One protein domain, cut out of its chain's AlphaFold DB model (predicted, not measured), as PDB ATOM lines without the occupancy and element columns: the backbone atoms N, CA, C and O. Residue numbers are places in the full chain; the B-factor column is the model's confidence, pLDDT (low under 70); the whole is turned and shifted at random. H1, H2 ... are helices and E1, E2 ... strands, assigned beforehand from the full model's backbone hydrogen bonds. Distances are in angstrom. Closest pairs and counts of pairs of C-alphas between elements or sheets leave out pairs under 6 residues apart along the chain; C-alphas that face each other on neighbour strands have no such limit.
ATOM      1  N   PRO A   2     122.799 125.523  90.480       77.81
ATOM      2  CA  PRO A   2     124.100 124.956  90.833       77.81
ATOM      3  C   PRO A   2     124.092 124.385  92.252       77.81
ATOM      4  O   PRO A   2     123.319 124.846  93.093       77.81
ATOM      5  N   THR A   3     124.966 123.413  92.515       79.69
ATOM      6  CA  THR A   3     125.074 122.739  93.818       79.69
ATOM      7  C   THR A   3     125.303 123.723  94.969       79.69
ATOM      8  O   THR A   3     124.661 123.612  96.004       79.69
ATOM      9  N   GLU A   4     126.138 124.742  94.761       82.25
ATOM     10  CA  GLU A   4     126.495 125.753  95.771       82.25
ATOM     11  C   GLU A   4     125.301 126.588  96.255       82.25
ATOM     12  O   GLU A   4     125.281 127.072  97.381       82.25
ATOM     13  N   SER A   5     124.285 126.758  95.407       82.12
ATOM     14  CA  SER A   5     123.081 127.529  95.732       82.12
ATOM     15  C   SER A   5     121.939 126.650  96.250       82.12
ATOM     16  O   SER A   5     120.839 127.153  96.484       82.12
ATOM     17  N   ASN A   6     122.164 125.339  96.390       86.25
ATOM     18  CA  ASN A   6     121.149 124.395  96.830       86.25
ATOM     19  C   ASN A   6     121.079 124.324  98.366       86.25
ATOM     20  O   ASN A   6     121.973 123.750  98.987       86.25
ATOM     21  N   PRO A   7     119.999 124.813  99.007       87.19
ATOM     22  CA  PRO A   7     119.866 124.786 100.468       87.19
ATOM     23  C   PRO A   7     119.761 123.368 101.052       87.19
ATOM     24  O   PRO A   7     119.829 123.197 102.270       87.19
ATOM     25  N   SER A   8     119.566 122.355 100.209       87.12
ATOM     26  CA  SER A   8     119.311 120.977 100.627       87.12
ATOM     27  C   SER A   8     120.475 120.018 100.364       87.12
ATOM     28  O   SER A   8     120.303 118.815 100.549       87.12
ATOM     29  N   GLY A   9     121.650 120.525  99.977       80.88
ATOM     30  CA  GLY A   9     122.883 119.738  99.870       80.88
ATOM     31  C   GLY A   9     123.336 119.443  98.440       80.88
ATOM     32  O   GLY A   9     122.966 120.141  97.493       80.88
ATOM     33  N   GLU A  10     124.180 118.417  98.304       72.00
ATOM     34  CA  GLU A  10     124.885 118.097  97.063       72.00
ATOM     35  C   GLU A  10     123.940 117.606  95.959       72.00
ATOM     36  O   GLU A  10     123.069 116.765  96.179       72.00
ATOM     37  N   GLY A  11     124.109 118.156  94.757       76.56
ATOM     38  CA  GLY A  11     123.326 117.804  93.579       76.56
ATOM     39  C   GLY A  11     122.814 119.034  92.841       76.56
ATOM     40  O   GLY A  11     122.210 119.941  93.422       76.56
ATOM     41  N   SER A  12     123.040 119.052  91.529       81.25
ATOM     42  CA  SER A  12     122.410 120.038  90.659       81.25
ATOM     43  C   SER A  12     120.917 119.732  90.528       81.25
ATOM     44  O   SER A  12     120.511 118.576  90.421       81.25
ATOM     45  N   ARG A  13     120.090 120.780  90.551       85.31
ATOM     46  CA  ARG A  13     118.635 120.656  90.389       85.31
ATOM     47  C   ARG A  13     118.178 121.299  89.105       85.31
ATOM     48  O   ARG A  13     118.530 122.456  88.831       85.31
ATOM     49  N   GLN A  14     117.329 120.608  88.361       88.19
ATOM     50  CA  GLN A  14     116.647 121.195  87.222       88.19
ATOM     51  C   GLN A  14     115.304 121.761  87.674       88.19
ATOM     52  O   GLN A  14     114.386 121.025  88.020       88.19
ATOM     53  N   ILE A  15     115.197 123.090  87.693       90.06
ATOM     54  CA  ILE A  15     113.957 123.771  88.074       90.06
ATOM     55  C   ILE A  15     113.056 123.853  86.846       90.06
ATOM     56  O   ILE A  15     113.418 124.476  85.846       90.06
ATOM     57  N   VAL A  16     111.867 123.263  86.939       89.69
ATOM     58  CA  VAL A  16     110.897 123.206  85.842       89.69
ATOM     59  C   VAL A  16     109.595 123.873  86.260       89.69
ATOM     60  O   VAL A  16     109.060 123.613  87.334       89.69
ATOM     61  N   HIS A  17     109.073 124.734  85.387       89.25
ATOM     62  CA  HIS A  17     107.792 125.406  85.580       89.25
ATOM     63  C   HIS A  17     106.766 124.846  84.601       89.25
ATOM     64  O   HIS A  17     106.826 125.120  83.404       89.25
ATOM     65  N   LEU A  18     105.812 124.082  85.117       88.12
ATOM     66  CA  LEU A  18     104.728 123.497  84.347       88.12
ATOM     67  C   LEU A  18     103.564 124.474  84.208       88.12
ATOM     68  O   LEU A  18     103.205 125.196  85.147       88.12
ATOM     69  N   GLN A  19     102.948 124.469  83.029       84.56
ATOM     70  CA  GLN A  19     101.779 125.282  82.720       84.56
ATOM     71  C   GLN A  19     100.573 124.371  82.461       84.56
ATOM     72  O   GLN A  19     100.602 123.611  81.491       84.56
ATOM     73  N   PRO A  20      99.483 124.474  83.247       82.00
ATOM     74  CA  PRO A  20      98.308 123.614  83.074       82.00
ATOM     75  C   PRO A  20      97.687 123.683  81.673       82.00
ATOM     76  O   PRO A  20      97.111 122.716  81.195       82.00
ATOM     77  N   LYS A  21      97.803 124.836  81.000       77.38
ATOM     78  CA  LYS A  21      97.257 125.041  79.649       77.38
ATOM     79  C   LYS A  21      98.035 124.297  78.560       77.38
ATOM     80  O   LYS A  21      97.488 124.080  77.486       77.38
ATOM     81  N   GLU A  22      99.292 123.952  78.826       74.06
ATOM     82  CA  GLU A  22     100.205 123.338  77.857       74.06
ATOM     83  C   GLU A  22     100.371 121.829  78.094       74.06
ATOM     84  O   GLU A  22     100.813 121.129  77.193       74.06
ATOM     85  N   GLN A  23     100.026 121.329  79.288       77.00
ATOM     86  CA  GLN A  23     100.317 119.963  79.731       77.00
ATOM     87  C   GLN A  23      99.058 119.305  80.319       77.00
ATOM     88  O   GLN A  23      98.616 119.649  81.413       77.00
ATOM     89  N   LEU A  24      98.479 118.348  79.589       71.25
ATOM     90  CA  LEU A  24      97.134 117.811  79.866       71.25
ATOM     91  C   LEU A  24      97.039 116.904  81.103       71.25
ATOM     92  O   LEU A  24      95.972 116.806  81.700       71.25
ATOM     93  N   ALA A  25      98.128 116.235  81.481       85.00
ATOM     94  CA  ALA A  25      98.125 115.198  82.519       85.00
ATOM     95  C   ALA A  25      99.205 115.419  83.591       85.00
ATOM     96  O   ALA A  25      99.598 114.487  84.296       85.00
ATOM     97  N   MET A  26      99.701 116.651  83.706       88.44
ATOM     98  CA  MET A  26     100.757 117.003  84.650       88.44
ATOM     99  C   MET A  26     100.296 116.867  86.113       88.44
ATOM    100  O   MET A  26      99.097 116.976  86.382       88.44
ATOM    101  N   PRO A  27     101.217 116.691  87.080       92.44
ATOM    102  CA  PRO A  27     100.847 116.668  88.493       92.44
ATOM    103  C   PRO A  27     100.132 117.967  88.909       92.44
ATOM    104  O   PRO A  27     100.578 119.079  88.611       92.44
ATOM    105  N   LEU A  28      98.990 117.822  89.588       91.75
ATOM    106  CA  LEU A  28      98.143 118.944  90.018       91.75
ATOM    107  C   LEU A  28      98.232 119.223  91.518       91.75
ATOM    108  O   LEU A  28      97.893 120.321  91.960       91.75
ATOM    109  N   LEU A  29      98.663 118.248  92.306       94.06
ATOM    110  CA  LEU A  29      98.801 118.382  93.750       94.06
ATOM    111  C   LEU A  29     100.259 118.145  94.148       94.06
ATOM    112  O   LEU A  29     100.933 117.333  93.504       94.06
ATOM    113  N   PRO A  30     100.754 118.813  95.201       95.38
ATOM    114  CA  PRO A  30     102.035 118.466  95.797       95.38
ATOM    115  C   PRO A  30     102.136 116.963  96.076       95.38
ATOM    116  O   PRO A  30     101.188 116.362  96.578       95.38
ATOM    117  N   GLY A  31     103.251 116.341  95.702       93.31
ATOM    118  CA  GLY A  31     103.473 114.907  95.895       93.31
ATOM    119  C   GLY A  31     102.795 113.985  94.872       93.31
ATOM    120  O   GLY A  31     103.130 112.803  94.793       93.31
ATOM    121  N   SER A  32     101.849 114.484  94.069       94.69
ATOM    122  CA  SER A  32     101.139 113.649  93.087       94.69
ATOM    123  C   SER A  32     102.033 113.291  91.900       94.69
ATOM    124  O   SER A  32     102.866 114.088  91.480       94.69
ATOM    125  N   SER A  33     101.862 112.090  91.344       94.56
ATOM    126  CA  SER A  33     102.492 111.703  90.071       94.56
ATOM    127  C   SER A  33     101.709 112.270  88.881       94.56
ATOM    128  O   SER A  33     100.548 112.650  89.025       94.56
ATOM    129  N   GLY A  34     102.320 112.299  87.696       92.19
ATOM    130  CA  GLY A  34     101.646 112.761  86.481       92.19
ATOM    131  C   GLY A  34     102.378 112.382  85.197       92.19
ATOM    132  O   GLY A  34     103.406 111.704  85.229       92.19
ATOM    133  N   LEU A  35     101.835 112.820  84.065       89.06
ATOM    134  CA  LEU A  35     102.406 112.653  82.732       89.06
ATOM    135  C   LEU A  35     102.602 114.021  82.061       89.06
ATOM    136  O   LEU A  35     101.758 114.905  82.198       89.06
ATOM    137  N   LEU A  36     103.681 114.189  81.295       85.31
ATOM    138  CA  LEU A  36     103.892 115.373  80.454       85.31
ATOM    139  C   LEU A  36     103.750 115.014  78.979       85.31
ATOM    140  O   LEU A  36     104.286 114.005  78.516       85.31
ATOM    141  N   LEU A  37     103.000 115.854  78.268       77.81
ATOM    142  CA  LEU A  37     102.577 115.681  76.886       77.81
ATOM    143  C   LEU A  37     102.429 117.052  76.201       77.81
ATOM    144  O   LEU A  37     101.576 117.832  76.629       77.81
ATOM    145  N   PRO A  38     103.147 117.318  75.095       66.94
ATOM    146  CA  PRO A  38     104.343 116.620  74.627       66.94
ATOM    147  C   PRO A  38     105.587 117.107  75.389       66.94
ATOM    148  O   PRO A  38     105.643 118.249  75.858       66.94
ATOM    149  N   ALA A  39     106.590 116.243  75.523       60.91
ATOM    150  CA  ALA A  39     107.851 116.611  76.151       60.91
ATOM    151  C   ALA A  39     108.711 117.472  75.207       60.91
ATOM    152  O   ALA A  39     108.919 117.072  74.060       60.91
ATOM    153  N   PRO A  40     109.226 118.636  75.648       57.81
ATOM    154  CA  PRO A  40     110.292 119.331  74.931       57.81
ATOM    155  C   PRO A  40     111.479 118.402  74.677       57.81
ATOM    156  O   PRO A  40     111.710 117.502  75.480       57.81
ATOM    157  N   ASP A  41     112.234 118.674  73.606       56.66
ATOM    158  CA  ASP A  41     113.466 117.969  73.210       56.66
ATOM    159  C   ASP A  41     114.218 117.349  74.410       56.66
ATOM    160  O   ASP A  41     114.802 118.047  75.246       56.66
ATOM    161  N   LEU A  42     114.140 116.018  74.502       52.38
ATOM    162  CA  LEU A  42     114.416 115.189  75.687       52.38
ATOM    163  C   LEU A  42     115.874 115.125  76.107       52.38
ATOM    164  O   LEU A  42     116.183 114.513  77.122       52.38
ATOM    165  N   ARG A  43     116.775 115.801  75.394       51.56
ATOM    166  CA  ARG A  43     118.181 115.917  75.812       51.56
ATOM    167  C   ARG A  43     118.372 116.725  77.098       51.56
ATOM    168  O   ARG A  43     119.496 116.926  77.532       51.56
ATOM    169  N   LEU A  44     117.279 117.218  77.679       53.81
ATOM    170  CA  LEU A  44     117.229 117.832  79.002       53.81
ATOM    171  C   LEU A  44     116.785 116.864  80.107       53.81
ATOM    172  O   LEU A  44     116.789 117.267  81.265       53.81
ATOM    173  N   VAL A  45     116.380 115.633  79.788       60.78
ATOM    174  CA  VAL A  45     116.188 114.574  80.786       60.78
ATOM    175  C   VAL A  45     117.506 113.812  80.855       60.78
ATOM    176  O   VAL A  45     117.700 112.823  80.160       60.78
ATOM    177  N   ASN A  46     118.453 114.322  81.640       65.12
ATOM    178  CA  ASN A  46     119.561 113.477  82.074       65.12
ATOM    179  C   ASN A  46     118.967 112.443  83.033       65.12
ATOM    180  O   ASN A  46     118.285 112.844  83.978       65.12
ATOM    181  N   ASP A  47     119.228 111.153  82.803       67.38
ATOM    182  CA  ASP A  47     118.674 110.056  83.614       67.38
ATOM    183  C   ASP A  47     118.963 110.221  85.121       67.38
ATOM    184  O   ASP A  47     118.179 109.774  85.957       67.38
ATOM    185  N   ASP A  48     120.024 110.958  85.464       73.69
ATOM    186  CA  ASP A  48     120.454 111.213  86.841       73.69
ATOM    187  C   ASP A  48     119.949 112.544  87.434       73.69
ATOM    188  O   ASP A  48     120.295 112.898  88.565       73.69
ATOM    189  N   CYS A  49     119.155 113.337  86.702       78.56
ATOM    190  CA  CYS A  49     118.736 114.657  87.175       78.56
ATOM    191  C   CYS A  49     117.346 114.639  87.818       78.56
ATOM    192  O   CYS A  49     116.330 114.371  87.179       78.56
ATOM    193  N   THR A  50     117.291 115.023  89.095       89.00
ATOM    194  CA  THR A  50     116.027 115.264  89.797       89.00
ATOM    195  C   THR A  50     115.425 116.603  89.372       89.00
ATOM    196  O   THR A  50     116.094 117.644  89.376       89.00
ATOM    197  N   TRP A  51     114.140 116.583  89.019       92.19
ATOM    198  CA  TRP A  51     113.392 117.775  88.638       92.19
ATOM    199  C   TRP A  51     112.708 118.398  89.851       92.19
ATOM    200  O   TRP A  51     111.838 117.788  90.465       92.19
ATOM    201  N   THR A  52     113.025 119.657  90.131       94.06
ATOM    202  CA  THR A  52     112.306 120.486  91.101       94.06
ATOM    203  C   THR A  52     111.153 121.173  90.381       94.06
ATOM    204  O   THR A  52     111.365 122.057  89.543       94.06
ATOM    205  N   VAL A  53     109.921 120.764  90.677       94.19
ATOM    206  CA  VAL A  53     108.765 121.113  89.845       94.19
ATOM    207  C   VAL A  53     107.895 122.169  90.509       94.19
ATOM    208  O   VAL A  53     107.404 122.002  91.626       94.19
ATOM    209  N   PHE A  54     107.626 123.235  89.763       94.31
ATOM    210  CA  PHE A  54     106.642 124.256  90.089       94.31
ATOM    211  C   PHE A  54     105.511 124.231  89.068       94.31
ATOM    212  O   PHE A  54     105.743 124.092  87.871       94.31
ATOM    213  N   ARG A  55     104.277 124.445  89.514       92.88
ATOM    214  CA  ARG A  55     103.122 124.662  88.643       92.88
ATOM    215  C   ARG A  55     102.695 126.116  88.679       92.88
ATOM    216  O   ARG A  55     102.424 126.641  89.754       92.88
ATOM    217  N   ARG A  56     102.503 126.723  87.509       90.06
ATOM    218  CA  ARG A  56     101.850 128.032  87.393       90.06
ATOM    219  C   ARG A  56     100.347 127.909  87.640       90.06
ATOM    220  O   ARG A  56      99.682 127.099  86.999       90.06
ATOM    221  N   VAL A  57      99.816 128.723  88.546       88.06
ATOM    222  CA  VAL A  57      98.379 128.785  88.869       88.06
ATOM    223  C   VAL A  57      97.710 129.965  88.167       88.06
ATOM    224  O   VAL A  57      96.573 129.851  87.720       88.06
ATOM    225  N   GLY A  58      98.428 131.074  87.984       80.81
ATOM    226  CA  GLY A  58      97.922 132.241  87.273       80.81
ATOM    227  C   GLY A  58      98.924 133.389  87.224       80.81
ATOM    228  O   GLY A  58     100.027 133.312  87.770       80.81
ATOM    229  N   THR A  59      98.522 134.462  86.553       72.75
ATOM    230  CA  THR A  59      99.204 135.758  86.573       72.75
ATOM    231  C   THR A  59      98.459 136.679  87.529       72.75
ATOM    232  O   THR A  59      97.273 136.943  87.327       72.75
ATOM    233  N   LYS A  60      99.137 137.191  88.555       66.19
ATOM    234  CA  LYS A  60      98.614 138.299  89.359       66.19
ATOM    235  C   LYS A  60      98.550 139.558  88.494       66.19
ATOM    236  O   LYS A  60      99.428 139.767  87.659       66.19
ATOM    237  N   GLY A  61      97.559 140.420  88.738       54.84
ATOM    238  CA  GLY A  61      97.360 141.682  88.004       54.84
ATOM    239  C   GLY A  61      98.587 142.608  87.972       54.84
ATOM    240  O   GLY A  61      98.715 143.418  87.064       54.84
ATOM    241  N   ASN A  62      99.542 142.414  88.887       59.91
ATOM    242  CA  ASN A  62     100.784 143.190  88.976       59.91
ATOM    243  C   ASN A  62     101.980 142.502  88.277       59.91
ATOM    244  O   ASN A  62     103.131 142.766  88.621       59.91
ATOM    245  N   GLY A  63     101.732 141.549  87.371       60.03
ATOM    246  CA  GLY A  63     102.776 140.822  86.631       60.03
ATOM    247  C   GLY A  63     103.516 139.741  87.433       60.03
ATOM    248  O   GLY A  63     104.467 139.146  86.931       60.03
ATOM    249  N   GLY A  64     103.094 139.461  88.671       66.06
ATOM    250  CA  GLY A  64     103.641 138.366  89.475       66.06
ATOM    251  C   GLY A  64     103.123 137.004  89.009       66.06
ATOM    252  O   GLY A  64     101.926 136.842  88.776       66.06
ATOM    253  N   LEU A  65     104.007 136.014  88.890       73.56
ATOM    254  CA  LEU A  65     103.620 134.626  88.631       73.56
ATOM    255  C   LEU A  65     103.314 133.931  89.958       73.56
ATOM    256  O   LEU A  65     104.185 133.859  90.823       73.56
ATOM    257  N   ASP A  66     102.098 133.403  90.103       86.00
ATOM    258  CA  ASP A  66     101.778 132.511  91.216       86.00
ATOM    259  C   ASP A  66     102.140 131.081  90.836       86.00
ATOM    260  O   ASP A  66     101.562 130.485  89.919       86.00
ATOM    261  N   CYS A  67     103.120 130.545  91.557       91.12
ATOM    262  CA  CYS A  67     103.628 129.197  91.391       91.12
ATOM    263  C   CYS A  67     103.357 128.377  92.655       91.12
ATOM    264  O   CYS A  67     103.507 128.870  93.768       91.12
ATOM    265  N   VAL A  68     103.003 127.107  92.474       94.62
ATOM    266  CA  VAL A  68     102.891 126.115  93.547       94.62
ATOM    267  C   VAL A  68     104.018 125.112  93.374       94.62
ATOM    268  O   VAL A  68     104.126 124.492  92.317       94.62
ATOM    269  N   TYR A  69     104.850 124.955  94.398       96.00
ATOM    270  CA  TYR A  69     105.864 123.908  94.433       96.00
ATOM    271  C   TYR A  69     105.195 122.542  94.604       96.00
ATOM    272  O   TYR A  69     104.402 122.344  95.528       96.00
ATOM    273  N   LEU A  70     105.482 121.624  93.683       96.62
ATOM    274  CA  LEU A  70     104.872 120.297  93.645       96.62
ATOM    275  C   LEU A  70     105.750 119.221  94.290       96.62
ATOM    276  O   LEU A  70     105.213 118.227  94.772       96.62
ATOM    277  N   GLY A  71     107.068 119.416  94.319       96.38
ATOM    278  CA  GLY A  71     108.023 118.458  94.871       96.38
ATOM    279  C   GLY A  71     109.226 118.224  93.961       96.38
ATOM    280  O   GLY A  71     109.444 118.936  92.976       96.38
ATOM    281  N   GLU A  72     109.981 117.190  94.308       95.31
ATOM    282  CA  GLU A  72     111.112 116.661  93.558       95.31
ATOM    283  C   GLU A  72     110.681 115.408  92.793       95.31
ATOM    284  O   GLU A  72     110.074 114.501  93.368       95.31
ATOM    285  N   TYR A  73     110.989 115.348  91.501       94.19
ATOM    286  CA  TYR A  73     110.476 114.336  90.587       94.19
ATOM    287  C   TYR A  73     111.590 113.597  89.855       94.19
ATOM    288  O   TYR A  73     112.523 114.202  89.332       94.19
ATOM    289  N   GLU A  74     111.416 112.283  89.760       92.38
ATOM    290  CA  GLU A  74     112.056 111.450  88.749       92.38
ATOM    291  C   GLU A  74     111.210 111.537  87.473       92.38
ATOM    292  O   GLU A  74     109.979 111.395  87.517       92.38
ATOM    293  N   VAL A  75     111.863 111.777  86.338       90.12
ATOM    294  CA  VAL A  75     111.201 111.905  85.039       90.12
ATOM    295  C   VAL A  75     111.788 110.886  84.082       90.12
ATOM    296  O   VAL A  75     112.989 110.869  83.851       90.12
ATOM    297  N   LYS A  76     110.932 110.025  83.532       88.88
ATOM    298  CA  LYS A  76     111.330 108.953  82.612       88.88
ATOM    299  C   LYS A  76     110.443 108.941  81.382       88.88
ATOM    300  O   LYS A  76     109.245 109.215  81.481       88.88
ATOM    301  N   ILE A  77     111.006 108.568  80.236       88.56
ATOM    302  CA  ILE A  77     110.212 108.269  79.041       88.56
ATOM    303  C   ILE A  77     109.374 107.029  79.343       88.56
ATOM    304  O   ILE A  77     109.898 105.944  79.577       88.56
ATOM    305  N   ALA A  78     108.056 107.202  79.391       89.12
ATOM    306  CA  ALA A  78     107.129 106.107  79.637       89.12
ATOM    307  C   ALA A  78     106.774 105.381  78.344       89.12
ATOM    308  O   ALA A  78     106.639 104.159  78.337       89.12
ATOM    309  N   ARG A  79     106.565 106.141  77.264       88.94
ATOM    310  CA  ARG A  79     106.175 105.617  75.954       88.94
ATOM    311  C   ARG A  79     106.377 106.669  74.866       88.94
ATOM    312  O   ARG A  79     106.280 107.855  75.152       88.94
ATOM    313  N   GLN A  80     106.529 106.238  73.619       88.69
ATOM    314  CA  GLN A  80     106.322 107.079  72.438       88.69
ATOM    315  C   GLN A  80     104.887 106.971  71.925       88.69
ATOM    316  O   GLN A  80     104.334 105.876  71.780       88.69
ATOM    317  N   MET A  81     104.266 108.117  71.660       86.62
ATOM    318  CA  MET A  81     102.945 108.171  71.050       86.62
ATOM    319  C   MET A  81     103.046 107.763  69.580       86.62
ATOM    320  O   MET A  81     103.681 108.439  68.775       86.62
ATOM    321  N   THR A  82     102.407 106.642  69.255       88.88
ATOM    322  CA  THR A  82     102.347 106.098  67.889       88.88
ATOM    323  C   THR A  82     101.429 106.928  66.991       88.88
ATOM    324  O   THR A  82     100.550 107.645  67.483       88.88
ATOM    325  N   LYS A  83     101.583 106.793  65.667       92.00
ATOM    326  CA  LYS A  83     100.708 107.463  64.694       92.00
ATOM    327  C   LYS A  83      99.248 107.035  64.854       92.00
ATOM    328  O   LYS A  83      98.359 107.871  64.764       92.00
ATOM    329  N   ASP A 164     107.416 111.741  72.695       85.44
ATOM    330  CA  ASP A 164     107.587 111.018  73.939       85.44
ATOM    331  C   ASP A 164     106.606 111.517  75.002       85.44
ATOM    332  O   ASP A 164     106.348 112.714  75.179       85.44
ATOM    333  N   ILE A 165     106.061 110.546  75.720       85.88
ATOM    334  CA  ILE A 165     105.225 110.710  76.896       85.88
ATOM    335  C   ILE A 165     106.135 110.518  78.099       85.88
ATOM    336  O   ILE A 165     106.638 109.416  78.337       85.88
ATOM    337  N   LEU A 166     106.336 111.577  78.877       88.19
ATOM    338  CA  LEU A 166     107.131 111.492  80.098       88.19
ATOM    339  C   LEU A 166     106.243 111.116  81.277       88.19
ATOM    340  O   LEU A 166     105.210 111.743  81.498       88.19
ATOM    341  N   ARG A 167     106.674 110.133  82.068       91.50
ATOM    342  CA  ARG A 167     106.116 109.851  83.390       91.50
ATOM    343  C   ARG A 167     106.922 110.583  84.443       91.50
ATOM    344  O   ARG A 167     108.136 110.430  84.525       91.50
ATOM    345  N   MET A 168     106.207 111.321  85.277       93.44
ATOM    346  CA  MET A 168     106.735 111.992  86.451       93.44
ATOM    347  C   MET A 168     106.335 111.210  87.697       93.44
ATOM    348  O   MET A 168     105.142 111.050  87.983       93.44
ATOM    349  N   ARG A 169     107.325 110.749  88.456       95.19
ATOM    350  CA  ARG A 169     107.130 110.132  89.768       95.19
ATOM    351  C   ARG A 169     107.660 111.081  90.832       95.19
ATOM    352  O   ARG A 169     108.829 111.449  90.792       95.19
ATOM    353  N   CYS A 170     106.811 111.468  91.781       96.56
ATOM    354  CA  CYS A 170     107.283 112.251  92.916       96.56
ATOM    355  C   CYS A 170     108.206 111.386  93.780       96.56
ATOM    356  O   CYS A 170     107.828 110.289  94.195       96.56
ATOM    357  N   MET A 171     109.403 111.896  94.040       95.06
ATOM    358  CA  MET A 171     110.422 111.262  94.871       95.06
ATOM    359  C   MET A 171     110.351 111.783  96.300       95.06
ATOM    360  O   MET A 171     110.401 111.006  97.249       95.06
ATOM    361  N   SER A 172     110.215 113.099  96.464       95.25
ATOM    362  CA  SER A 172     110.138 113.734  97.780       95.25
ATOM    363  C   SER A 172     109.529 115.133  97.695       95.25
ATOM    364  O   SER A 172     109.335 115.677  96.608       95.25
ATOM    365  N   TYR A 173     109.224 115.719  98.851       95.62
ATOM    366  CA  TYR A 173     108.839 117.120  98.968       95.62
ATOM    367  C   TYR A 173     109.849 117.845  99.857       95.62
ATOM    368  O   TYR A 173     109.961 117.559 101.051       95.62
ATOM    369  N   ASP A 174     110.609 118.771  99.280       94.88
ATOM    370  CA  ASP A 174     111.712 119.412  99.979       94.88
ATOM    371  C   ASP A 174     111.267 120.679 100.719       94.88
ATOM    372  O   ASP A 174     111.265 121.797 100.193       94.88
ATOM    373  N   HIS A 175     110.913 120.496 101.990       95.25
ATOM    374  CA  HIS A 175     110.503 121.591 102.867       95.25
ATOM    375  C   HIS A 175     111.619 122.608 103.147       95.25
ATOM    376  O   HIS A 175     111.316 123.775 103.397       95.25
ATOM    377  N   LYS A 176     112.896 122.203 103.132       94.81
ATOM    378  CA  LYS A 176     114.014 123.133 103.363       94.81
ATOM    379  C   LYS A 176     114.169 124.057 102.165       94.81
ATOM    380  O   LYS A 176     114.244 125.274 102.333       94.81
ATOM    381  N   PHE A 177     114.138 123.478 100.968       93.62
ATOM    382  CA  PHE A 177     114.209 124.226  99.725       93.62
ATOM    383  C   PHE A 177     113.062 125.224  99.591       93.62
ATOM    384  O   PHE A 177     113.317 126.406  99.366       93.62
ATOM    385  N   ILE A 178     111.809 124.795  99.781       94.38
ATOM    386  CA  ILE A 178     110.683 125.716  99.590       94.38
ATOM    387  C   ILE A 178     110.678 126.853 100.615       94.38
ATOM    388  O   ILE A 178     110.451 127.993 100.227       94.38
ATOM    389  N   ARG A 179     111.047 126.596 101.879       95.69
ATOM    390  CA  ARG A 179     111.199 127.657 102.891       95.69
ATOM    391  C   ARG A 179     112.281 128.665 102.509       95.69
ATOM    392  O   ARG A 179     112.096 129.863 102.704       95.69
ATOM    393  N   HIS A 180     113.399 128.199 101.951       93.69
ATOM    394  CA  HIS A 180     114.451 129.082 101.447       93.69
ATOM    395  C   HIS A 180     113.945 129.959 100.292       93.69
ATOM    396  O   HIS A 180     114.158 131.170 100.301       93.69
ATOM    397  N   VAL A 181     113.215 129.373  99.336       92.12
ATOM    398  CA  VAL A 181     112.595 130.117  98.227       92.12
ATOM    399  C   VAL A 181     111.577 131.139  98.745       92.12
ATOM    400  O   VAL A 181     111.585 132.284  98.302       92.12
ATOM    401  N   GLU A 182     110.728 130.763  99.701       93.06
ATOM    402  CA  GLU A 182     109.745 131.658 100.323       93.06
ATOM    403  C   GLU A 182     110.413 132.850 101.016       93.06
ATOM    404  O   GLU A 182     110.000 133.992 100.797       93.06
ATOM    405  N   ALA A 183     111.477 132.608 101.787       94.25
ATOM    406  CA  ALA A 183     112.255 133.657 102.439       94.25
ATOM    407  C   ALA A 183     112.908 134.604 101.419       94.25
ATOM    408  O   ALA A 183     112.799 135.823 101.553       94.25
ATOM    409  N   ALA A 184     113.518 134.063 100.358       92.25
ATOM    410  CA  ALA A 184     114.126 134.861  99.294       92.25
ATOM    411  C   ALA A 184     113.089 135.727  98.556       92.25
ATOM    412  O   ALA A 184     113.322 136.909  98.294       92.25
ATOM    413  N   VAL A 185     111.907 135.171  98.269       89.88
ATOM    414  CA  VAL A 185     110.799 135.911  97.649       89.88
ATOM    415  C   VAL A 185     110.266 137.002  98.581       89.88
ATOM    416  O   VAL A 185     109.928 138.089  98.106       89.88
ATOM    417  N   ALA A 186     110.178 136.745  99.888       91.50
ATOM    418  CA  ALA A 186     109.756 137.742 100.871       91.50
ATOM    419  C   ALA A 186     110.755 138.906 100.964       91.50
ATOM    420  O   ALA A 186     110.346 140.062 100.855       91.50
ATOM    421  N   ALA A 187     112.054 138.606 101.064       93.94
ATOM    422  CA  ALA A 187     113.114 139.613 101.084       93.94
ATOM    423  C   ALA A 187     113.115 140.467  99.805       93.94
ATOM    424  O   ALA A 187     113.151 141.694  99.877       93.94
ATOM    425  N   TRP A 188     112.974 139.838  98.631       91.56
ATOM    426  CA  TRP A 188     112.872 140.557  97.357       91.56
ATOM    427  C   TRP A 188     111.659 141.498  97.303       91.56
ATOM    428  O   TRP A 188     111.768 142.623  96.816       91.56
ATOM    429  N   LYS A 189     110.499 141.067  97.818       89.19
ATOM    430  CA  LYS A 189     109.300 141.921  97.891       89.19
ATOM    431  C   LYS A 189     109.511 143.126  98.806       89.19
ATOM    432  O   LYS A 189     109.065 144.212  98.446       89.19
ATOM    433  N   GLN A 190     110.171 142.932  99.946       92.00
ATOM    434  CA  GLN A 190     110.468 144.004 100.894       92.00
ATOM    435  C   GLN A 190     111.425 145.033 100.280       92.00
ATOM    436  O   GLN A 190     111.072 146.204 100.200       92.00
TER     437      GLN A 190
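What this domain is: This is residues 2 to 83 and 164 to 190 of the 233 residues of an uncharacterized protein of Coprinellus micaceus (UniProt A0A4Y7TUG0). One strongly twisted sheet of five strands makes the body; its longest strand, E4, bends sharply partway, and H1 only grazes the sheet, with residues 182 to 190 sticking out past it. The printed part has 109 residues, with five named strands and then one named helix, in the order E1 E2 E3 E4 E5 H1. Across the mixed sheet the order is E1 E3 E4 E5 E2, and the class is mixed, helices and strands. The whole is compact, with a radius of gyration of the C-alphas of 14.8 A and spans of 52 by 37 by 22 A.

Where its parts are: Find C-alpha 14 at (116.647, 121.195, 87.222), where E1, residues 14 to 18, begins its 12.5 A. E2 is residues 34 to 36, 6.9 A, and E3 residues 51 to 59, 23.0 A. E4, residues 65 to 81, measures 31.8 A and bends by 89 degrees at residue 72. E5, residues 164 to 172, measures 24.1 A. H1, residues 175 to 190, runs 22.5 A to C-alpha 190 at (110.468, 144.004, 100.894).

How they stand to each other: Edge strand E1 is parallel to E3; look at N 16 and O 52, 2.9 A. E3 and E4 form an antiparallel hairpin, with N 55 and O 68 at 2.8 A. E4 and E5 are antiparallel, with N 74 and O 169 at 2.9 A. E5 and edge strand E2 are antiparallel, with N 168 and O 34 at 2.8 A. H1 grazes the sheet with residues 175 to 181; its closest C-alphas to E4 are those of Ile 178 and Tyr 69, 7.3 A. In H1 every O i to N i+4 pair is within hydrogen-bond range.

The domain as a whole: The farthest C-alphas, of Lys 83 and Gln 190, are 52.4 A apart. Residues 84 to 163 are not printed; C-alphas 83 and 164 are 12.1 A apart across the cut. The links E1 to E2 and E2 to E3 are long. Confidence is under 70 at residues 38 to 47 and 60 to 64.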